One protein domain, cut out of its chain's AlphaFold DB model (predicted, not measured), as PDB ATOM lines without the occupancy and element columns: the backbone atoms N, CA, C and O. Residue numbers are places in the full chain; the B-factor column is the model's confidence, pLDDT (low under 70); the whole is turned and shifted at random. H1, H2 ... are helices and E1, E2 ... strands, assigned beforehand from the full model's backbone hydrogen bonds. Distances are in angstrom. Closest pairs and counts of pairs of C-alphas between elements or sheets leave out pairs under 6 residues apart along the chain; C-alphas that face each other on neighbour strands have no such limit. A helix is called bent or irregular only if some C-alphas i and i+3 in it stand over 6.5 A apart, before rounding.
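This is residues 3 to 154 of the 163 residues of an uncharacterized protein of Nonomuraea gerenzanensis (UniProt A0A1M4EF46). A long, strongly twisted ribbon of four antiparallel strands, E1 to E4, runs through the length of the domain between two unlike parts: on one side the helices H2 and H3, set crosswise to each other, and on the other a mass of loops with the small E5 and E6 hairpin and the short helix H1. The strands overlap stepwise, E2 pairing with E1 over one part and with E3 over another, and residues 106 to 122 run past the E1 edge from the loop side to the helix side. The 152 printed residues include six named strands and then three named helices, in the order E1 E2 E3 E4 E5 E6 H1 H2 H3; the larger sheet has the order E1, E2, E3, E4 and the smaller one E5, E6, both antiparallel. The class is mixed, helices and strands, with under half of the residues, 66, in named elements. The whole is compact, with a radius of gyration of the C-alphas of 16.3 A and spans of 50 by 40 by 28 A.

E1, residues 3 to 9, begins at C-alpha 3 at (-24.237, -43.918, -18.302) and is 18.4 A long. E2, residues 18 to 30, is the longest strand at 38.9 A and ends at C-alpha 30 at (-18.163, -62.878, -18.480). E3, residues 36 to 45, measures 26.7 A, and E4, residues 48 to 53, measures 16.2 A. E5, residues 58 to 60, and E6, residues 68 to 70, are short strands of 7.2 A and 7.4 A. H1, residues 96 to 100, is 7.2 A long. H2, residues 128 to 139, is 17.9 A long and irregular, with C-alphas 135 and 138 lying 7.5 A apart. H3, residues 147 to 153, is 9.9 A long and ends at C-alpha 153 at (-13.531, -45.652, -25.918).

E1 to E4 form a meander, each strand the antiparallel neighbour of the one before, with E1 and E4 as edge strands. E1 and E2 are a hairpin at 171 degrees, with N 5 and O 22 within hydrogen-bond range at 2.7 A. The pairing is staggered: E2 pairs with E1 over residues 18 to 24 and with E3 over residues 24 to 30. E2 and E3 are a hairpin at 157 degrees, with N 25 and O 42 at 2.8 A. E3 and E4 are a hairpin at 143 degrees, with N 43 and O 50 at 2.9 A. H3 is on this sheet but only grazes it, with residues 147 to 150; its closest C-alphas to E1 are those of Pro 147 and Ser 4, 6.5 A apart. E2 and H3 are near each other, with 5 pairs of C-alphas within 10 A. H2 touches H3 with residues 129 to 134 alone, about perpendicular at 79 degrees; the closest C-alphas, of Ala 130 and Ala 148, are 4.6 A apart. H2 is not on the sheet, and neither is H1, which touches no helix. E5 and E6 are a hairpin at 129 degrees, with N 59 and O 69 at 2.8 A; E4 and E5 are apart. In short pairings, residues 59 to 60 of E5 pair with residues 74 to 75, and residues 78 to 79 with 86 to 87, both antiparallel. Every O i to N i+4 pair is within hydrogen-bond range in H3, but 6 of 8 are in H2 and 0 of 1 in H1, where 2 of 2 O i to N i+3 pairs are.

The two C-alphas farthest apart, those of Gly 14 and Asn 33, are 52.4 A apart. The printed part has no cut. The long links are E6 to H1, 25 residues, and H1 to H2, 27 residues. The mean pLDDT of the printed part is 83.9; it is under 70 at residues 13 to 14, 62 to 64, 66, 71 to 72 and 116 to 120.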
ATOM      1  N   TYR A   3     -23.100 -44.798 -18.544       89.69
ATOM      2  CA  TYR A   3     -24.237 -43.918 -18.302       89.69
ATOM      3  C   TYR A   3     -23.720 -42.489 -18.190       89.69
ATOM      4  O   TYR A   3     -22.917 -42.204 -17.303       89.69
ATOM      5  N   SER A   4     -24.192 -41.605 -19.065       90.06
ATOM      6  CA  SER A   4     -23.719 -40.221 -19.154       90.06
ATOM      7  C   SER A   4     -24.788 -39.228 -18.702       90.06
ATOM      8  O   SER A   4     -25.977 -39.406 -18.965       90.06
ATOM      9  N   LEU A   5     -24.345 -38.157 -18.055       88.62
ATOM     10  CA  LEU A   5     -25.125 -36.996 -17.663       88.62
ATOM     11  C   LEU A   5     -24.586 -35.775 -18.405       88.62
ATOM     12  O   LEU A   5     -23.388 -35.500 -18.378       88.62
ATOM     13  N   TYR A   6     -25.487 -35.018 -19.019       89.69
ATOM     14  CA  TYR A   6     -25.163 -33.716 -19.582       89.69
ATOM     15  C   TYR A   6     -25.477 -32.608 -18.579       89.69
ATOM     16  O   TYR A   6     -26.586 -32.530 -18.042       89.69
ATOM     17  N   LEU A   7     -24.517 -31.713 -18.384       88.06
ATOM     18  CA  LEU A   7     -24.677 -30.501 -17.598       88.06
ATOM     19  C   LEU A   7     -24.544 -29.303 -18.536       88.06
ATOM     20  O   LEU A   7     -23.559 -29.157 -19.251       88.06
ATOM     21  N   ALA A   8     -25.520 -28.395 -18.528       89.00
ATOM     22  CA  ALA A   8     -25.455 -27.202 -19.380       89.00
ATOM     23  C   ALA A   8     -24.272 -26.283 -19.027       89.00
ATOM     24  O   ALA A   8     -23.806 -25.495 -19.856       89.00
ATOM     25  N   ARG A   9     -23.792 -26.371 -17.786       85.12
ATOM     26  CA  ARG A   9     -22.670 -25.601 -17.275       85.12
ATOM     27  C   ARG A   9     -22.015 -26.352 -16.129       85.12
ATOM     28  O   ARG A   9     -22.718 -26.898 -15.283       85.12
ATOM     29  N   SER A  10     -20.697 -26.269 -16.069       80.56
ATOM     30  CA  SER A  10     -19.910 -26.664 -14.909       80.56
ATOM     31  C   SER A  10     -19.239 -25.448 -14.276       80.56
ATOM     32  O   SER A  10     -19.038 -24.405 -14.919       80.56
ATOM     33  N   TYR A  11     -18.996 -25.528 -12.969       74.31
ATOM     34  CA  TYR A  11     -18.512 -24.400 -12.182       74.31
ATOM     35  C   TYR A  11     -17.362 -24.838 -11.291       74.31
ATOM     36  O   TYR A  11     -17.537 -25.652 -10.395       74.31
ATOM     37  N   PHE A  12     -16.198 -24.238 -11.492       71.19
ATOM     38  CA  PHE A  12     -15.014 -24.475 -10.689       71.19
ATOM     39  C   PHE A  12     -14.504 -23.159 -10.088       71.19
ATOM     40  O   PHE A  12     -14.740 -22.067 -10.608       71.19
ATOM     41  N   GLY A  13     -13.812 -23.219  -8.953       56.44
ATOM     42  CA  GLY A  13     -13.232 -22.024  -8.341       56.44
ATOM     43  C   GLY A  13     -12.292 -21.278  -9.289       56.44
ATOM     44  O   GLY A  13     -11.185 -21.742  -9.540       56.44
ATOM     45  N   GLY A  14     -12.732 -20.123  -9.800       59.28
ATOM     46  CA  GLY A  14     -11.967 -19.282 -10.728       59.28
ATOM     47  C   GLY A  14     -12.256 -19.504 -12.219       59.28
ATOM     48  O   GLY A  14     -11.627 -18.852 -13.049       59.28
ATOM     49  N   GLY A  15     -13.203 -20.376 -12.587       71.69
ATOM     50  CA  GLY A  15     -13.557 -20.613 -13.988       71.69
ATOM     51  C   GLY A  15     -14.556 -21.752 -14.192       71.69
ATOM     52  O   GLY A  15     -14.954 -22.439 -13.270       71.69
ATOM     53  N   GLY A  16     -14.994 -21.961 -15.422       77.81
ATOM     54  CA  GLY A  16     -15.895 -23.051 -15.792       77.81
ATOM     55  C   GLY A  16     -16.143 -23.009 -17.290       77.81
ATOM     56  O   GLY A  16     -15.672 -22.088 -17.967       77.81
ATOM     57  N   HIS A  17     -16.881 -23.977 -17.818       83.62
ATOM     58  CA  HIS A  17     -17.261 -23.962 -19.224       83.62
ATOM     59  C   HIS A  17     -18.753 -24.213 -19.426       83.62
ATOM     60  O   HIS A  17     -19.469 -24.737 -18.571       83.62
ATOM     61  N   ARG A  18     -19.231 -23.730 -20.575       86.44
ATOM     62  CA  ARG A  18     -20.531 -24.135 -21.103       86.44
ATOM     63  C   ARG A  18     -20.391 -25.585 -21.541       86.44
ATOM     64  O   ARG A  18     -19.400 -25.889 -22.204       86.44
ATOM     65  N   HIS A  19     -21.394 -26.390 -21.207       90.12
ATOM     66  CA  HIS A  19     -21.451 -27.833 -21.442       90.12
ATOM     67  C   HIS A  19     -20.473 -28.610 -20.565       90.12
ATOM     68  O   HIS A  19     -19.325 -28.217 -20.421       90.12
ATOM     69  N   ASP A  20     -20.927 -29.710 -19.988       90.69
ATOM     70  CA  ASP A  20     -20.077 -30.724 -19.383       90.69
ATOM     71  C   ASP A  20     -20.732 -32.092 -19.538       90.69
ATOM     72  O   ASP A  20     -21.965 -32.195 -19.568       90.69
ATOM     73  N   PHE A  21     -19.903 -33.124 -19.635       91.06
ATOM     74  CA  PHE A  21     -20.351 -34.506 -19.659       91.06
ATOM     75  C   PHE A  21     -19.644 -35.265 -18.550       91.06
ATOM     76  O   PHE A  21     -18.432 -35.459 -18.580       91.06
ATOM     77  N   GLU A  22     -20.430 -35.736 -17.593       90.56
ATOM     78  CA  GLU A  22     -19.967 -36.641 -16.550       90.56
ATOM     79  C   GLU A  22     -20.602 -38.005 -16.768       90.56
ATOM     80  O   GLU A  22     -21.699 -38.116 -17.318       90.56
ATOM     81  N   TYR A  23     -19.926 -39.068 -16.359       91.56
ATOM     82  CA  TYR A  23     -20.398 -40.411 -16.630       91.56
ATOM     83  C   TYR A  23     -19.929 -41.411 -15.584       91.56
ATOM     84  O   TYR A  23     -18.993 -41.200 -14.810       91.56
ATOM     85  N   VAL A  24     -20.631 -42.534 -15.554       92.12
ATOM     86  CA  VAL A  24     -20.231 -43.698 -14.780       92.12
ATOM     87  C   VAL A  24     -20.236 -44.926 -15.659       92.12
ATOM     88  O   VAL A  24     -21.064 -45.066 -16.561       92.12
ATOM     89  N   GLU A  25     -19.338 -45.852 -15.356       91.06
ATOM     90  CA  GLU A  25     -19.230 -47.112 -16.065       91.06
ATOM     91  C   GLU A  25     -19.465 -48.269 -15.114       91.06
ATOM     92  O   GLU A  25     -18.890 -48.356 -14.029       91.06
ATOM     93  N   VAL A  26     -20.311 -49.192 -15.548       89.19
ATOM     94  CA  VAL A  26     -20.462 -50.491 -14.907       89.19
ATOM     95  C   VAL A  26     -19.755 -51.504 -15.792       89.19
ATOM     96  O   VAL A  26     -20.211 -51.802 -16.905       89.19
ATOM     97  N   VAL A  27     -18.634 -52.015 -15.292       89.19
ATOM     98  CA  VAL A  27     -17.846 -53.052 -15.953       89.19
ATOM     99  C   VAL A  27     -18.469 -54.404 -15.642       89.19
ATOM    100  O   VAL A  27     -18.783 -54.723 -14.490       89.19
ATOM    101  N   TRP A  28     -18.660 -55.195 -16.692       87.50
ATOM    102  CA  TRP A  28     -19.195 -56.543 -16.610       87.50
ATOM    103  C   TRP A  28     -18.130 -57.533 -17.058       87.50
ATOM    104  O   TRP A  28     -17.506 -57.345 -18.099       87.50
ATOM    105  N   ASN A  29     -17.962 -58.603 -16.290       87.50
ATOM    106  CA  ASN A  29     -17.101 -59.722 -16.634       87.50
ATOM    107  C   ASN A  29     -17.975 -60.911 -17.017       87.50
ATOM    108  O   ASN A  29     -18.946 -61.219 -16.320       87.50
ATOM    109  N   LYS A  30     -17.597 -61.589 -18.100       89.25
ATOM    110  CA  LYS A  30     -18.163 -62.878 -18.480       89.25
ATOM    111  C   LYS A  30     -17.247 -63.977 -17.958       89.25
ATOM    112  O   LYS A  30     -16.050 -63.946 -18.237       89.25
ATOM    113  N   ASP A  31     -17.782 -64.903 -17.175       89.75
ATOM    114  CA  ASP A  31     -17.016 -66.059 -16.716       89.75
ATOM    115  C   ASP A  31     -16.879 -67.130 -17.817       89.75
ATOM    116  O   ASP A  31     -17.452 -67.018 -18.906       89.75
ATOM    117  N   ALA A  32     -16.112 -68.187 -17.530       92.44
ATOM    118  CA  ALA A  32     -15.887 -69.293 -18.463       92.44
ATOM    119  C   ALA A  32     -17.174 -70.058 -18.834       92.44
ATOM    120  O   ALA A  32     -17.235 -70.665 -19.899       92.44
ATOM    121  N   ASN A  33     -18.207 -69.997 -17.987       93.31
ATOM    122  CA  ASN A  33     -19.510 -70.623 -18.220       93.31
ATOM    123  C   ASN A  33     -20.468 -69.700 -18.989       93.31
ATOM    124  O   ASN A  33     -21.613 -70.059 -19.259       93.31
ATOM    125  N   GLY A  34     -20.013 -68.498 -19.343       90.94
ATOM    126  CA  GLY A  34     -20.779 -67.505 -20.071       90.94
ATOM    127  C   GLY A  34     -21.711 -66.650 -19.213       90.94
ATOM    128  O   GLY A  34     -22.485 -65.875 -19.778       90.94
ATOM    129  N   SER A  35     -21.625 -66.750 -17.886       90.81
ATOM    130  CA  SER A  35     -22.399 -65.934 -16.956       90.81
ATOM    131  C   SER A  35     -21.798 -64.537 -16.825       90.81
ATOM    132  O   SER A  35     -20.580 -64.373 -16.731       90.81
ATOM    133  N   TRP A  36     -22.654 -63.515 -16.802       87.38
ATOM    134  CA  TRP A  36     -22.243 -62.123 -16.653       87.38
ATOM    135  C   TRP A  36     -22.373 -61.661 -15.206       87.38
ATOM    136  O   TRP A  36     -23.420 -61.807 -14.576       87.38
ATOM    137  N   SER A  37     -21.325 -61.022 -14.694       86.38
ATOM    138  CA  SER A  37     -21.328 -60.413 -13.366       86.38
ATOM    139  C   SER A  37     -20.718 -59.016 -13.393       86.38
ATOM    140  O   SER A  37     -19.803 -58.731 -14.163       86.38
ATOM    141  N   ARG A  38     -21.234 -58.119 -12.547       86.19
ATOM    142  CA  ARG A  38     -20.664 -56.776 -12.371       86.19
ATOM    143  C   ARG A  38     -19.358 -56.878 -11.589       86.19
ATOM    144  O   ARG A  38     -19.354 -57.468 -10.508       86.19
ATOM    145  N   SER A  39     -18.289 -56.289 -12.108       86.88
ATOM    146  CA  SER A  39     -16.950 -56.359 -11.516       86.88
ATOM    147  C   SER A  39     -16.515 -55.017 -10.931       86.88
ATOM    148  O   SER A  39     -16.146 -54.962  -9.755       86.88
ATOM    149  N   TRP A  40     -16.647 -53.934 -11.700       90.50
ATOM    150  CA  TRP A  40     -16.194 -52.601 -11.304       90.50
ATOM    151  C   TRP A  40     -17.233 -51.520 -11.568       90.50
ATOM    152  O   TRP A  40     -18.042 -51.608 -12.493       90.50
ATOM    153  N   PHE A  41     -17.166 -50.488 -10.735       91.38
ATOM    154  CA  PHE A  41     -17.865 -49.231 -10.893       91.38
ATOM    155  C   PHE A  41     -16.838 -48.118 -11.083       91.38
ATOM    156  O   PHE A  41     -16.042 -47.852 -10.180       91.38
ATOM    157  N   LEU A  42     -16.836 -47.507 -12.265       92.38
ATOM    158  CA  LEU A  42     -15.931 -46.426 -12.632       92.38
ATOM    159  C   LEU A  42     -16.695 -45.107 -12.649       92.38
ATOM    160  O   LEU A  42     -17.821 -45.040 -13.131       92.38
ATOM    161  N   MET A  43     -16.085 -44.060 -12.115       92.06
ATOM    162  CA  MET A  43     -16.682 -42.732 -12.003       92.06
ATOM    163  C   MET A  43     -15.756 -41.708 -12.639       92.06
ATOM    164  O   MET A  43     -14.583 -41.645 -12.259       92.06
ATOM    165  N   SER A  44     -16.269 -40.913 -13.577       90.50
ATOM    166  CA  SER A  44     -15.482 -39.889 -14.263       90.50
ATOM    167  C   SER A  44     -14.888 -38.870 -13.288       90.50
ATOM    168  O   SER A  44     -15.491 -38.472 -12.287       90.50
ATOM    169  N   THR A  45     -13.653 -38.463 -13.563       86.75
ATOM    170  CA  THR A  45     -12.962 -37.399 -12.838       86.75
ATOM    171  C   THR A  45     -11.905 -36.752 -13.725       86.75
ATOM    172  O   THR A  45     -10.784 -37.246 -13.830       86.75
ATOM    173  N   ARG A  46     -12.232 -35.618 -14.357       78.62
ATOM    174  CA  ARG A  46     -11.288 -34.830 -15.184       78.62
ATOM    175  C   ARG A  46     -10.481 -35.677 -16.189       78.62
ATOM    176  O   ARG A  46      -9.250 -35.655 -16.178       78.62
ATOM    177  N   GLY A  47     -11.172 -36.458 -17.019       77.19
ATOM    178  CA  GLY A  47     -10.548 -37.320 -18.037       77.19
ATOM    179  C   GLY A  47      -9.907 -38.607 -17.499       77.19
ATOM    180  O   GLY A  47      -9.197 -39.296 -18.225       77.19
ATOM    181  N   LYS A  48     -10.131 -38.936 -16.222       84.56
ATOM    182  CA  LYS A  48      -9.755 -40.209 -15.591       84.56
ATOM    183  C   LYS A  48     -10.972 -40.871 -14.944       84.56
ATOM    184  O   LYS A  48     -12.073 -40.323 -14.976       84.56
ATOM    185  N   HIS A  49     -10.737 -42.008 -14.293       88.38
ATOM    186  CA  HIS A  49     -11.738 -42.760 -13.548       88.38
ATOM    187  C   HIS A  49     -11.302 -43.004 -12.109       88.38
ATOM    188  O   HIS A  49     -10.163 -43.398 -11.875       88.38
ATOM    189  N   ARG A  50     -12.232 -42.860 -11.161       88.56
ATOM    190  CA  ARG A  50     -12.133 -43.523  -9.853       88.56
ATOM    191  C   ARG A  50     -12.784 -44.885  -9.944       88.56
ATOM    192  O   ARG A  50     -13.959 -44.962 -10.308       88.56
ATOM    193  N   GLY A  51     -12.043 -45.937  -9.614       90.25
ATOM    194  CA  GLY A  51     -12.544 -47.303  -9.643       90.25
ATOM    195  C   GLY A  51     -12.904 -47.832  -8.261       90.25
ATOM    196  O   GLY A  51     -12.095 -47.804  -7.340       90.25
ATOM    197  N   LEU A  52     -14.103 -48.394  -8.128       90.50
ATOM    198  CA  LEU A  52     -14.481 -49.210  -6.977       90.50
ATOM    199  C   LEU A  52     -14.896 -50.598  -7.445       90.50
ATOM    200  O   LEU A  52     -15.691 -50.746  -8.374       90.50
ATOM    201  N   SER A  53     -14.385 -51.624  -6.775       90.12
ATOM    202  CA  SER A  53     -14.887 -52.978  -6.958       90.12
ATOM    203  C   SER A  53     -16.348 -53.051  -6.510       90.12
ATOM    204  O   SER A  53     -16.803 -52.283  -5.650       90.12
ATOM    205  N   ARG A  54     -17.110 -53.978  -7.095       86.31
ATOM    206  CA  ARG A  54     -18.543 -54.136  -6.808       86.31
ATOM    207  C   ARG A  54     -18.851 -54.214  -5.306       86.31
ATOM    208  O   ARG A  54     -19.825 -53.621  -4.856       86.31
ATOM    209  N   ASP A  55     -18.050 -54.953  -4.547       86.88
ATOM    210  CA  ASP A  55     -18.191 -55.167  -3.102       86.88
ATOM    211  C   ASP A  55     -17.853 -53.932  -2.254       86.88
ATOM    212  O   ASP A  55     -18.179 -53.891  -1.070       86.88
ATOM    213  N   ARG A  56     -17.224 -52.911  -2.846       88.94
ATOM    214  CA  ARG A  56     -16.870 -51.654  -2.176       88.94
ATOM    215  C   ARG A  56     -17.817 -50.511  -2.500       88.94
ATOM    216  O   ARG A  56     -17.997 -49.638  -1.653       88.94
ATOM    217  N   ALA A  57     -18.416 -50.522  -3.687       89.19
ATOM    218  CA  ALA A  57     -19.325 -49.474  -4.117       89.19
ATOM    219  C   ALA A  57     -20.590 -49.426  -3.236       89.19
ATOM    220  O   ALA A  57     -21.334 -50.406  -3.129       89.19
ATOM    221  N   GLU A  58     -20.854 -48.267  -2.633       88.44
ATOM    222  CA  GLU A  58     -22.159 -47.891  -2.100       88.44
ATOM    223  C   GLU A  58     -23.197 -48.017  -3.217       88.44
ATOM    224  O   GLU A  58     -23.019 -47.564  -4.352       88.44
ATOM    225  N   SER A  59     -24.288 -48.688  -2.903       86.12
ATOM    226  CA  SER A  59     -25.301 -49.100  -3.856       86.12
ATOM    227  C   SER A  59     -26.650 -49.198  -3.160       86.12
ATOM    228  O   SER A  59     -26.737 -49.172  -1.931       86.12
ATOM    229  N   VAL A  60     -27.701 -49.288  -3.965       82.00
ATOM    230  CA  VAL A  60     -29.087 -49.417  -3.520       82.00
ATOM    231  C   VAL A  60     -29.683 -50.726  -4.037       82.00
ATOM    232  O   VAL A  60     -29.291 -51.226  -5.100       82.00
ATOM    233  N   SER A  61     -30.620 -51.309  -3.289       77.50
ATOM    234  CA  SER A  61     -31.410 -52.465  -3.730       77.50
ATOM    235  C   SER A  61     -32.589 -52.091  -4.634       77.50
ATOM    236  O   SER A  61     -33.201 -51.032  -4.517       77.50
ATOM    237  N   GLY A  62     -32.893 -52.997  -5.565       68.38
ATOM    238  CA  GLY A  62     -33.710 -52.751  -6.756       68.38
ATOM    239  C   GLY A  62     -35.229 -52.693  -6.584       68.38
ATOM    240  O   GLY A  62     -35.929 -52.776  -7.585       68.38
ATOM    241  N   SER A  63     -35.764 -52.539  -5.375       66.44
ATOM    242  CA  SER A  63     -37.215 -52.357  -5.190       66.44
ATOM    243  C   SER A  63     -37.553 -51.214  -4.246       66.44
ATOM    244  O   SER A  63     -38.403 -50.393  -4.570       66.44
ATOM    245  N   ASP A  64     -36.865 -51.116  -3.113       67.75
ATOM    246  CA  ASP A  64     -37.130 -50.069  -2.129       67.75
ATOM    247  C   ASP A  64     -36.451 -48.735  -2.454       67.75
ATOM    248  O   ASP A  64     -36.836 -47.721  -1.878       67.75
ATOM    249  N   ARG A  65     -35.452 -48.724  -3.354       71.75
ATOM    250  CA  ARG A  65     -34.663 -47.544  -3.766       71.75
ATOM    251  C   ARG A  65     -34.113 -46.715  -2.593       71.75
ATOM    252  O   ARG A  65     -33.706 -45.569  -2.773       71.75
ATOM    253  N   THR A  66     -34.068 -47.302  -1.403       69.19
ATOM    254  CA  THR A  66     -33.829 -46.602  -0.134       69.19
ATOM    255  C   THR A  66     -32.864 -47.363   0.760       69.19
ATOM    256  O   THR A  66     -32.164 -46.731   1.552       69.19
ATOM    257  N   THR A  67     -32.738 -48.685   0.605       72.94
ATOM    258  CA  THR A  67     -31.743 -49.457   1.351       72.94
ATOM    259  C   THR A  67     -30.364 -49.262   0.742       72.94
ATOM    260  O   THR A  67     -30.096 -49.663  -0.390       72.94
ATOM    261  N   VAL A  68     -29.476 -48.648   1.520       76.44
ATOM    262  CA  VAL A  68     -28.095 -48.346   1.139       76.44
ATOM    263  C   VAL A  68     -27.159 -49.414   1.702       76.44
ATOM    264  O   VAL A  68     -27.199 -49.715   2.892       76.44
ATOM    265  N   GLY A  69     -26.281 -49.961   0.865       77.38
ATOM    266  CA  GLY A  69     -25.281 -50.948   1.277       77.38
ATOM    267  C   GLY A  69     -24.136 -51.093   0.275       77.38
ATOM    268  O   GLY A  69     -24.110 -50.426  -0.756       77.38
ATOM    269  N   ARG A  70     -23.176 -51.978   0.564       79.31
ATOM    270  CA  ARG A  70     -22.040 -52.279  -0.328       79.31
ATOM    271  C   ARG A  70     -22.219 -53.623  -1.030       79.31
ATOM    272  O   ARG A  70     -22.533 -54.604  -0.362       79.31
ATOM    273  N   GLY A  71     -22.083 -53.671  -2.360       68.94
ATOM    274  CA  GLY A  71     -22.331 -54.892  -3.148       68.94
ATOM    275  C   GLY A  71     -23.755 -55.177  -3.693       68.94
ATOM    276  O   GLY A  71     -23.863 -56.102  -4.519       68.94
ATOM    277  N   PRO A  72     -24.835 -54.451  -3.311       69.81
ATOM    278  CA  PRO A  72     -26.156 -54.530  -3.945       69.81
ATOM    279  C   PRO A  72     -26.250 -54.288  -5.468       69.81
ATOM    280  O   PRO A  72     -25.280 -54.235  -6.232       69.81
ATOM    281  N   ALA A  73     -27.496 -54.235  -5.952       75.81
ATOM    282  CA  ALA A  73     -27.853 -54.292  -7.368       75.81
ATOM    283  C   ALA A  73     -27.527 -53.018  -8.171       75.81
ATOM    284  O   ALA A  73     -27.208 -53.127  -9.354       75.81
ATOM    285  N   HIS A  74     -27.540 -51.840  -7.547       83.88
ATOM    286  CA  HIS A  74     -27.436 -50.575  -8.278       83.88
ATOM    287  C   HIS A  74     -26.422 -49.637  -7.617       83.88
ATOM    288  O   HIS A  74     -26.750 -49.031  -6.597       83.88
ATOM    289  N   PRO A  75     -25.187 -49.527  -8.144       87.62
ATOM    290  CA  PRO A  75     -24.208 -48.561  -7.655       87.62
ATOM    291  C   PRO A  75     -24.775 -47.144  -7.665       87.62
ATOM    292  O   PRO A  75     -25.470 -46.754  -8.602       87.62
ATOM    293  N   ARG A  76     -24.468 -46.374  -6.622       87.25
ATOM    294  CA  ARG A  76     -24.832 -44.959  -6.547       87.25
ATOM    295  C   ARG A  76     -23.676 -44.112  -7.030       87.25
ATOM    296  O   ARG A  76     -22.529 -44.371  -6.666       87.25
ATOM    297  N   ALA A  77     -23.995 -43.051  -7.753       89.56
ATOM    298  CA  ALA A  77     -23.074 -41.948  -7.918       89.56
ATOM    299  C   ALA A  77     -23.731 -40.618  -7.578       89.56
ATOM    300  O   ALA A  77     -24.943 -40.446  -7.687       89.56
ATOM    301  N   TYR A  78     -22.879 -39.693  -7.176       89.00
ATOM    302  CA  TYR A  78     -23.196 -38.322  -6.851       89.00
ATOM    303  C   TYR A  78     -22.339 -37.419  -7.729       89.00
ATOM    304  O   TYR A  78     -21.124 -37.617  -7.826       89.00
ATOM    305  N   VAL A  79     -22.974 -36.414  -8.325       87.62
ATOM    306  CA  VAL A  79     -22.279 -35.345  -9.042       87.62
ATOM    307  C   VAL A  79     -21.587 -34.450  -8.013       87.62
ATOM    308  O   VAL A  79     -22.188 -34.069  -7.002       87.62
ATOM    309  N   GLY A  80     -20.312 -34.145  -8.243       85.56
ATOM    310  CA  GLY A  80     -19.548 -33.195  -7.439       85.56
ATOM    311  C   GLY A  80     -20.180 -31.804  -7.421       85.56
ATOM    312  O   GLY A  80     -20.843 -31.409  -8.377       85.56
ATOM    313  N   TRP A  81     -19.950 -31.032  -6.356       82.38
ATOM    314  CA  TRP A  81     -20.423 -29.644  -6.257       82.38
ATOM    315  C   TRP A  81     -20.013 -28.798  -7.469       82.38
ATOM    316  O   TRP A  81     -20.832 -28.054  -8.006       82.38
ATOM    317  N   GLY A  82     -18.771 -28.949  -7.938       79.31
ATOM    318  CA  GLY A  82     -18.282 -28.269  -9.136       79.31
ATOM    319  C   GLY A  82     -18.739 -28.875 -10.469       79.31
ATOM    320  O   GLY A  82     -18.458 -28.313 -11.525       79.31
ATOM    321  N   SER A  83     -19.462 -30.000 -10.443       80.88
ATOM    322  CA  SER A  83     -19.959 -30.729 -11.623       80.88
ATOM    323  C   SER A  83     -18.890 -31.290 -12.573       80.88
ATOM    324  O   SER A  83     -19.208 -31.551 -13.722       80.88
ATOM    325  N   HIS A  84     -17.657 -31.496 -12.095       81.38
ATOM    326  CA  HIS A  84     -16.506 -31.973 -12.893       81.38
ATOM    327  C   HIS A  84     -15.950 -33.346 -12.447       81.38
ATOM    328  O   HIS A  84     -14.793 -33.703 -12.716       81.38
ATOM    329  N   ALA A  85     -16.708 -34.048 -11.603       86.00
ATOM    330  CA  ALA A  85     -16.350 -35.366 -11.104       86.00
ATOM    331  C   ALA A  85     -17.554 -36.091 -10.500       86.00
ATOM    332  O   ALA A  85     -18.450 -35.478  -9.911       86.00
ATOM    333  N   MET A  86     -17.490 -37.417 -10.558       89.44
ATOM    334  CA  MET A  86     -18.449 -38.340  -9.973       89.44
ATOM    335  C   MET A  86     -17.856 -39.047  -8.747       89.44
ATOM    336  O   MET A  86     -16.645 -39.282  -8.642       89.44
ATOM    337  N   PHE A  87     -18.724 -39.372  -7.788       89.50
ATOM    338  CA  PHE A  87     -18.340 -39.951  -6.497       89.50
ATOM    339  C   PHE A  87     -19.354 -40.977  -6.011       89.50
ATOM    340  O   PHE A  87     -20.533 -40.864  -6.316       89.50
ATOM    341  N   ASN A  88     -18.921 -41.945  -5.203       89.75
ATOM    342  CA  ASN A  88     -19.784 -43.032  -4.734       89.75
ATOM    343  C   ASN A  88     -20.353 -42.813  -3.325       89.75
ATOM    344  O   ASN A  88     -21.257 -43.531  -2.920       89.75
ATOM    345  N   SER A  89     -19.880 -41.805  -2.595       85.19
ATOM    346  CA  SER A  89     -20.366 -41.487  -1.254       85.19
ATOM    347  C   SER A  89     -20.677 -40.005  -1.093       85.19
ATOM    348  O   SER A  89     -20.128 -39.131  -1.776       85.19
ATOM    349  N   LYS A  90     -21.555 -39.722  -0.131       80.56
ATOM    350  CA  LYS A  90     -21.727 -38.372   0.401       80.56
ATOM    351  C   LYS A  90     -20.498 -38.012   1.227       80.56
ATOM    352  O   LYS A  90     -19.988 -38.822   1.993       80.56
ATOM    353  N   GLY A  91     -20.060 -36.771   1.140       74.56
ATOM    354  CA  GLY A  91     -19.019 -36.249   2.018       74.56
ATOM    355  C   GLY A  91     -18.623 -34.855   1.594       74.56
ATOM    356  O   GLY A  91     -19.010 -34.456   0.504       74.56
ATOM    357  N   GLY A  92     -17.842 -34.160   2.423       75.75
ATOM    358  CA  GLY A  92     -17.134 -32.948   2.027       75.75
ATOM    359  C   GLY A  92     -17.669 -31.613   2.548       75.75
ATOM    360  O   GLY A  92     -18.589 -31.560   3.360       75.75
ATOM    361  N   LEU A  93     -17.053 -30.535   2.066       81.62
ATOM    362  CA  LEU A  93     -17.317 -29.138   2.405       81.62
ATOM    363  C   LEU A  93     -17.945 -28.395   1.211       81.62
ATOM    364  O   LEU A  93     -17.746 -28.773   0.060       81.62
ATOM    365  N   LYS A  94     -18.716 -27.334   1.464       78.81
ATOM    366  CA  LYS A  94     -19.340 -26.500   0.417       78.81
ATOM    367  C   LYS A  94     -18.455 -25.299   0.075       78.81
ATOM    368  O   LYS A  94     -18.863 -24.158   0.266       78.81
ATOM    369  N   ASP A  95     -17.233 -25.543  -0.388       80.75
ATOM    370  CA  ASP A  95     -16.284 -24.468  -0.699       80.75
ATOM    371  C   ASP A  95     -15.419 -24.768  -1.931       80.75
ATOM    372  O   ASP A  95     -15.322 -25.904  -2.389       80.75
ATOM    373  N   ILE A  96     -14.794 -23.727  -2.483       80.31
ATOM    374  CA  ILE A  96     -13.942 -23.809  -3.678       80.31
ATOM    375  C   ILE A  96     -12.725 -24.721  -3.466       80.31
ATOM    376  O   ILE A  96     -12.372 -25.493  -4.358       80.31
ATOM    377  N   VAL A  97     -12.084 -24.641  -2.300       83.31
ATOM    378  CA  VAL A  97     -10.850 -25.380  -2.004       83.31
ATOM    379  C   VAL A  97     -11.131 -26.880  -1.998       83.31
ATOM    380  O   VAL A  97     -10.361 -27.670  -2.535       83.31
ATOM    381  N   SER A  98     -12.283 -27.285  -1.478       82.88
ATOM    382  CA  SER A  98     -12.712 -28.677  -1.432       82.88
ATOM    383  C   SER A  98     -12.824 -29.335  -2.820       82.88
ATOM    384  O   SER A  98     -12.539 -30.528  -2.951       82.88
ATOM    385  N   GLN A  99     -13.130 -28.559  -3.867       80.44
ATOM    386  CA  GLN A  99     -13.219 -29.029  -5.257       80.44
ATOM    387  C   GLN A  99     -11.839 -29.356  -5.851       80.44
ATOM    388  O   GLN A  99     -11.726 -30.196  -6.742       80.44
ATOM    389  N   LEU A 100     -10.772 -28.701  -5.368       79.12
ATOM    390  CA  LEU A 100      -9.387 -28.972  -5.784       79.12
ATOM    391  C   LEU A 100      -8.873 -30.309  -5.238       79.12
ATOM    392  O   LEU A 100      -8.002 -30.922  -5.849       79.12
ATOM    393  N   TYR A 101      -9.414 -30.753  -4.101       80.19
ATOM    394  CA  TYR A 101      -8.928 -31.918  -3.358       80.19
ATOM    395  C   TYR A 101      -9.954 -33.045  -3.240       80.19
ATOM    396  O   TYR A 101      -9.777 -33.933  -2.409       80.19
ATOM    397  N   TRP A 102     -11.030 -33.017  -4.035       78.62
ATOM    398  CA  TRP A 102     -12.045 -34.084  -4.076       78.62
ATOM    399  C   TRP A 102     -12.848 -34.252  -2.776       78.62
ATOM    400  O   TRP A 102     -13.461 -35.290  -2.517       78.62
ATOM    401  N   ARG A 103     -12.883 -33.199  -1.960       81.69
ATOM    402  CA  ARG A 103     -13.539 -33.145  -0.647       81.69
ATOM    403  C   ARG A 103     -14.803 -32.296  -0.670       81.69
ATOM    404  O   ARG A 103     -15.189 -31.783   0.370       81.69
ATOM    405  N   GLU A 104     -15.420 -32.098  -1.825       84.88
ATOM    406  CA  GLU A 104     -16.599 -31.239  -1.974       84.88
ATOM    407  C   GLU A 104     -17.898 -31.921  -1.527       84.88
ATOM    408  O   GLU A 104     -18.072 -33.118  -1.751       84.88
ATOM    409  N   TYR A 105     -18.807 -31.166  -0.900       83.88
ATOM    410  CA  TYR A 105     -20.131 -31.639  -0.490       83.88
ATOM    411  C   TYR A 105     -21.000 -31.988  -1.696       83.88
ATOM    412  O   TYR A 105     -21.115 -31.210  -2.638       83.88
ATOM    413  N   ARG A 106     -21.692 -33.127  -1.624       82.00
ATOM    414  CA  ARG A 106     -22.568 -33.619  -2.692       82.00
ATOM    415  C   ARG A 106     -24.005 -33.663  -2.201       82.00
ATOM    416  O   ARG A 106     -24.269 -34.221  -1.135       82.00
ATOM    417  N   SER A 107     -24.913 -33.060  -2.967       73.94
ATOM    418  CA  SER A 107     -26.341 -33.092  -2.653       73.94
ATOM    419  C   SER A 107     -26.955 -34.429  -3.059       73.94
ATOM    420  O   SER A 107     -26.593 -35.000  -4.084       73.94
ATOM    421  N   ASP A 108     -27.921 -34.895  -2.277       76.50
ATOM    422  CA  ASP A 108     -28.800 -36.024  -2.586       76.50
ATOM    423  C   ASP A 108     -30.277 -35.609  -2.628       76.50
ATOM    424  O   ASP A 108     -31.168 -36.452  -2.618       76.50
ATOM    425  N   THR A 109     -30.541 -34.301  -2.690       78.12
ATOM    426  CA  THR A 109     -31.898 -33.737  -2.756       78.12
ATOM    427  C   THR A 109     -32.644 -34.111  -4.035       78.12
ATOM    428  O   THR A 109     -33.855 -33.925  -4.114       78.12
ATOM    429  N   TYR A 110     -31.927 -34.602  -5.044       76.12
ATOM    430  CA  TYR A 110     -32.481 -35.131  -6.280       76.12
ATOM    431  C   TYR A 110     -31.755 -36.428  -6.635       76.12
ATOM    432  O   TYR A 110     -30.531 -36.513  -6.538       76.12
ATOM    433  N   SER A 111     -32.515 -37.432  -7.063       78.88
ATOM    434  CA  SER A 111     -31.985 -38.692  -7.576       78.88
ATOM    435  C   SER A 111     -32.741 -39.066  -8.840       78.88
ATOM    436  O   SER A 111     -33.922 -38.751  -8.965       78.88
ATOM    437  N   SER A 112     -32.052 -39.719  -9.768       78.69
ATOM    438  CA  SER A 112     -32.644 -40.245 -10.989       78.69
ATOM    439  C   SER A 112     -32.122 -41.651 -11.215       78.69
ATOM    440  O   SER A 112     -30.930 -41.919 -11.048       78.69
ATOM    441  N   TRP A 113     -33.025 -42.548 -11.589       79.06
ATOM    442  CA  TRP A 113     -32.680 -43.884 -12.040       79.06
ATOM    443  C   TRP A 113     -32.749 -43.945 -13.559       79.06
ATOM    444  O   TRP A 113     -33.674 -43.407 -14.164       79.06
ATOM    445  N   ALA A 114     -31.833 -44.695 -14.176       72.44
ATOM    446  CA  ALA A 114     -31.822 -44.898 -15.627       72.44
ATOM    447  C   ALA A 114     -33.162 -45.438 -16.178       72.44
ATOM    448  O   ALA A 114     -33.450 -45.299 -17.359       72.44
ATOM    449  N   THR A 115     -34.004 -46.034 -15.328       70.56
ATOM    450  CA  THR A 115     -35.321 -46.569 -15.694       70.56
ATOM    451  C   THR A 115     -36.488 -45.584 -15.528       70.56
ATOM    452  O   THR A 115     -37.588 -45.899 -15.963       70.56
ATOM    453  N   GLU A 116     -36.316 -44.441 -14.853       63.84
ATOM    454  CA  GLU A 116     -37.432 -43.567 -14.429       63.84
ATOM    455  C   GLU A 116     -37.850 -42.503 -15.458       63.84
ATOM    456  O   GLU A 116     -38.943 -41.959 -15.345       63.84
ATOM    457  N   SER A 117     -37.028 -42.205 -16.467       54.28
ATOM    458  CA  SER A 117     -37.263 -41.081 -17.393       54.28
ATOM    459  C   SER A 117     -37.717 -41.476 -18.805       54.28
ATOM    460  O   SER A 117     -37.750 -40.631 -19.693       54.28
ATOM    461  N   GLY A 118     -38.120 -42.730 -19.034       52.38
ATOM    462  CA  GLY A 118     -38.800 -43.114 -20.278       52.38
ATOM    463  C   GLY A 118     -37.920 -43.320 -21.521       52.38
ATOM    464  O   GLY A 118     -38.471 -43.401 -22.613       52.38
ATOM    465  N   GLY A 119     -36.595 -43.460 -21.396       59.09
ATOM    466  CA  GLY A 119     -35.762 -43.914 -22.519       59.09
ATOM    467  C   GLY A 119     -34.325 -43.407 -22.489       59.09
ATOM    468  O   GLY A 119     -34.022 -42.422 -23.161       59.09
ATOM    469  N   PRO A 120     -33.409 -44.081 -21.766       68.31
ATOM    470  CA  PRO A 120     -31.999 -44.046 -22.129       68.31
ATOM    471  C   PRO A 120     -31.877 -44.274 -23.637       68.31
ATOM    472  O   PRO A 120     -32.383 -45.268 -24.156       68.31
ATOM    473  N   VAL A 121     -31.255 -43.332 -24.341       80.75
ATOM    474  CA  VAL A 121     -30.954 -43.505 -25.761       80.75
ATOM    475  C   VAL A 121     -29.662 -44.297 -25.838       80.75
ATOM    476  O   VAL A 121     -28.637 -43.866 -25.311       80.75
ATOM    477  N   GLU A 122     -29.713 -45.464 -26.469       86.25
ATOM    478  CA  GLU A 122     -28.501 -46.220 -26.752       86.25
ATOM    479  C   GLU A 122     -27.681 -45.478 -27.810       86.25
ATOM    480  O   GLU A 122     -28.129 -45.269 -28.938       86.25
ATOM    481  N   VAL A 123     -26.474 -45.062 -27.427       89.19
ATOM    482  CA  VAL A 123     -25.503 -44.405 -28.308       89.19
ATOM    483  C   VAL A 123     -24.361 -45.385 -28.562       89.19
ATOM    484  O   VAL A 123     -23.263 -45.248 -28.031       89.19
ATOM    485  N   ALA A 124     -24.658 -46.443 -29.316       88.62
ATOM    486  CA  ALA A 124     -23.655 -47.420 -29.730       88.62
ATOM    487  C   ALA A 124     -22.764 -46.850 -30.846       88.62
ATOM    488  O   ALA A 124     -23.208 -45.999 -31.624       88.62
ATOM    489  N   ASP A 125     -21.527 -47.336 -30.952       89.25
ATOM    490  CA  ASP A 125     -20.640 -46.956 -32.053       89.25
ATOM    491  C   ASP A 125     -21.287 -47.263 -33.417       89.25
ATOM    492  O   ASP A 125     -21.938 -48.293 -33.598       89.25
ATOM    493  N   GLY A 126     -21.166 -46.327 -34.359       89.25
ATOM    494  CA  GLY A 126     -21.802 -46.397 -35.679       89.25
ATOM    495  C   GLY A 126     -23.327 -46.195 -35.715       89.25
ATOM    496  O   GLY A 126     -23.918 -46.275 -36.790       89.25
ATOM    497  N   SER A 127     -23.988 -45.929 -34.583       93.94
ATOM    498  CA  SER A 127     -25.439 -45.688 -34.543       93.94
ATOM    499  C   SER A 127     -25.834 -44.283 -35.032       93.94
ATOM    500  O   SER A 127     -25.031 -43.348 -35.015       93.94
ATOM    501  N   GLU A 128     -27.102 -44.095 -35.422       95.50
ATOM    502  CA  GLU A 128     -27.626 -42.767 -35.784       95.50
ATOM    503  C   GLU A 128     -27.497 -41.745 -34.631       95.50
ATOM    504  O   GLU A 128     -27.034 -40.629 -34.888       95.50
ATOM    505  N   PRO A 129     -27.827 -42.075 -33.361       94.19
ATOM    506  CA  PRO A 129     -27.550 -41.182 -32.240       94.19
ATOM    507  C   PRO A 129     -26.070 -40.808 -32.112       94.19
ATOM    508  O   PRO A 129     -25.772 -39.641 -31.864       94.19
ATOM    509  N   ALA A 130     -25.149 -41.758 -32.321       94.62
ATOM    510  CA  ALA A 130     -23.715 -41.480 -32.250       94.62
ATOM    511  C   ALA A 130     -23.284 -40.480 -33.330       94.62
ATOM    512  O   ALA A 130     -22.647 -39.478 -33.016       94.62
ATOM    513  N   ALA A 131     -23.744 -40.667 -34.571       95.88
ATOM    514  CA  ALA A 131     -23.461 -39.740 -35.667       95.88
ATOM    515  C   ALA A 131     -23.964 -38.309 -35.386       95.88
ATOM    516  O   ALA A 131     -23.310 -37.334 -35.759       95.88
ATOM    517  N   ARG A 132     -25.109 -38.159 -34.704       95.06
ATOM    518  CA  ARG A 132     -25.632 -36.842 -34.296       95.06
ATOM    519  C   ARG A 132     -24.754 -36.176 -33.235       95.06
ATOM    520  O   ARG A 132     -24.540 -34.968 -33.316       95.06
ATOM    521  N   PHE A 133     -24.253 -36.938 -32.265       94.81
ATOM    522  CA  PHE A 133     -23.306 -36.431 -31.268       94.81
ATOM    523  C   PHE A 133     -21.975 -36.034 -31.908       94.81
ATOM    524  O   PHE A 133     -21.510 -34.923 -31.665       94.81
ATOM    525  N   ASP A 134     -21.430 -36.865 -32.798       93.75
ATOM    526  CA  ASP A 134     -20.191 -36.563 -33.524       93.75
ATOM    527  C   ASP A 134     -20.326 -35.288 -34.372       93.75
ATOM    528  O   ASP A 134     -19.461 -34.412 -34.337       93.75
ATOM    529  N   ALA A 135     -21.449 -35.124 -35.081       95.69
ATOM    530  CA  ALA A 135     -21.738 -33.907 -35.840       95.69
ATOM    531  C   ALA A 135     -21.865 -32.664 -34.942       95.69
ATOM    532  O   ALA A 135     -21.543 -31.554 -35.368       95.69
ATOM    533  N   ALA A 136     -22.321 -32.841 -33.700       94.12
ATOM    534  CA  ALA A 136     -22.491 -31.767 -32.732       94.12
ATOM    535  C   ALA A 136     -21.253 -31.509 -31.857       94.12
ATOM    536  O   ALA A 136     -21.255 -30.528 -31.112       94.12
ATOM    537  N   ALA A 137     -20.196 -32.324 -31.947       90.88
ATOM    538  CA  ALA A 137     -19.045 -32.278 -31.041       90.88
ATOM    539  C   ALA A 137     -18.419 -30.875 -30.934       90.88
ATOM    540  O   ALA A 137     -18.117 -30.393 -29.841       90.88
ATOM    541  N   GLY A 138     -18.325 -30.154 -32.058       91.06
ATOM    542  CA  GLY A 138     -17.813 -28.779 -32.098       91.06
ATOM    543  C   GLY A 138     -18.644 -27.756 -31.304       91.06
ATOM    544  O   GLY A 138     -18.131 -26.694 -30.952       91.06
ATOM    545  N   HIS A 139     -19.906 -28.059 -30.985       92.00
ATOM    546  CA  HIS A 139     -20.781 -27.197 -30.187       92.00
ATOM    547  C   HIS A 139     -20.575 -27.355 -28.675       92.00
ATOM    548  O   HIS A 139     -20.893 -26.428 -27.930       92.00
ATOM    549  N   PHE A 140     -20.008 -28.474 -28.212       90.50
ATOM    550  CA  PHE A 140     -19.774 -28.725 -26.783       90.50
ATOM    551  C   PHE A 140     -18.485 -28.078 -26.251       90.50
ATOM    552  O   PHE A 140     -18.213 -28.087 -25.049       90.50
ATOM    553  N   GLY A 141     -17.702 -27.433 -27.120       87.94
ATOM    554  CA  GLY A 141     -16.521 -26.672 -26.729       87.94
ATOM    555  C   GLY A 141     -15.434 -27.565 -26.131       87.94
ATOM    556  O   GLY A 141     -14.769 -28.291 -26.858       87.94
ATOM    557  N   LYS A 142     -15.213 -27.461 -24.813       85.69
ATOM    558  CA  LYS A 142     -14.205 -28.260 -24.089       85.69
ATOM    559  C   LYS A 142     -14.761 -29.559 -23.502       85.69
ATOM    560  O   LYS A 142     -13.973 -30.365 -23.022       85.69
ATOM    561  N   ALA A 143     -16.080 -29.737 -23.500       88.06
ATOM    562  CA  ALA A 143     -16.709 -30.956 -23.023       88.06
ATOM    563  C   ALA A 143     -16.623 -32.015 -24.124       88.06
ATOM    564  O   ALA A 143     -17.430 -32.034 -25.048       88.06
ATOM    565  N   ASP A 144     -15.595 -32.849 -24.037       86.25
ATOM    566  CA  ASP A 144     -15.194 -33.778 -25.089       86.25
ATOM    567  C   ASP A 144     -15.497 -35.243 -24.747       86.25
ATOM    568  O   ASP A 144     -15.089 -36.125 -25.489       86.25
ATOM    569  N   SER A 145     -16.189 -35.501 -23.634       89.06
ATOM    570  CA  SER A 145     -16.595 -36.833 -23.161       89.06
ATOM    571  C   SER A 145     -18.066 -37.123 -23.487       89.06
ATOM    572  O   SER A 145     -18.817 -37.617 -22.648       89.06
ATOM    573  N   ASP A 146     -18.514 -36.755 -24.688       92.06
ATOM    574  CA  ASP A 146     -19.888 -36.999 -25.122       92.06
ATOM    575  C   ASP A 146     -20.176 -38.510 -25.307       92.06
ATOM    576  O   ASP A 146     -19.250 -39.318 -25.451       92.06
ATOM    577  N   PRO A 147     -21.457 -38.926 -25.315       92.19
ATOM    578  CA  PRO A 147     -21.822 -40.339 -25.397       92.19
ATOM    579  C   PRO A 147     -21.259 -41.102 -26.607       92.19
ATOM    580  O   PRO A 147     -20.976 -42.291 -26.466       92.19
ATOM    581  N   ALA A 148     -21.072 -40.467 -27.772       93.56
ATOM    582  CA  ALA A 148     -20.543 -41.156 -28.951       93.56
ATOM    583  C   ALA A 148     -19.066 -41.499 -28.776       93.56
ATOM    584  O   ALA A 148     -18.648 -42.631 -29.038       93.56
ATOM    585  N   ARG A 149     -18.278 -40.551 -28.260       91.62
ATOM    586  CA  ARG A 149     -16.877 -40.812 -27.928       91.62
ATOM    587  C   ARG A 149     -16.742 -41.891 -26.857       91.62
ATOM    588  O   ARG A 149     -15.972 -42.830 -27.049       91.62
ATOM    589  N   LEU A 150     -17.515 -41.797 -25.774       90.56
ATOM    590  CA  LEU A 150     -17.478 -42.792 -24.697       90.56
ATOM    591  C   LEU A 150     -17.844 -44.193 -25.197       90.56
ATOM    592  O   LEU A 150     -17.220 -45.169 -24.789       90.56
ATOM    593  N   GLY A 151     -18.807 -44.302 -26.119       88.75
ATOM    594  CA  GLY A 151     -19.162 -45.569 -26.761       88.75
ATOM    595  C   GLY A 151     -17.983 -46.229 -27.487       88.75
ATOM    596  O   GLY A 151     -17.789 -47.438 -27.355       88.75
ATOM    597  N   ARG A 152     -17.158 -45.442 -28.192       89.31
ATOM    598  CA  ARG A 152     -15.945 -45.923 -28.885       89.31
ATOM    599  C   ARG A 152     -14.813 -46.289 -27.927       89.31
ATOM    600  O   ARG A 152     -14.076 -47.243 -28.167       89.31
ATOM    601  N   GLU A 153     -14.661 -45.530 -26.847       88.38
ATOM    602  CA  GLU A 153     -13.531 -45.652 -25.918       88.38
ATOM    603  C   GLU A 153     -13.784 -46.639 -24.764       88.38
ATOM    604  O   GLU A 153     -12.850 -46.970 -24.031       88.38
ATOM    605  N   LEU A 154     -14.998 -47.186 -24.650       82.31
ATOM    606  CA  LEU A 154     -15.474 -48.017 -23.535       82.31
ATOM    607  C   LEU A 154     -14.551 -49.191 -23.166       82.31
ATOM    608  O   LEU A 154     -14.437 -49.558 -22.000       82.31
TER     609      LEU A 154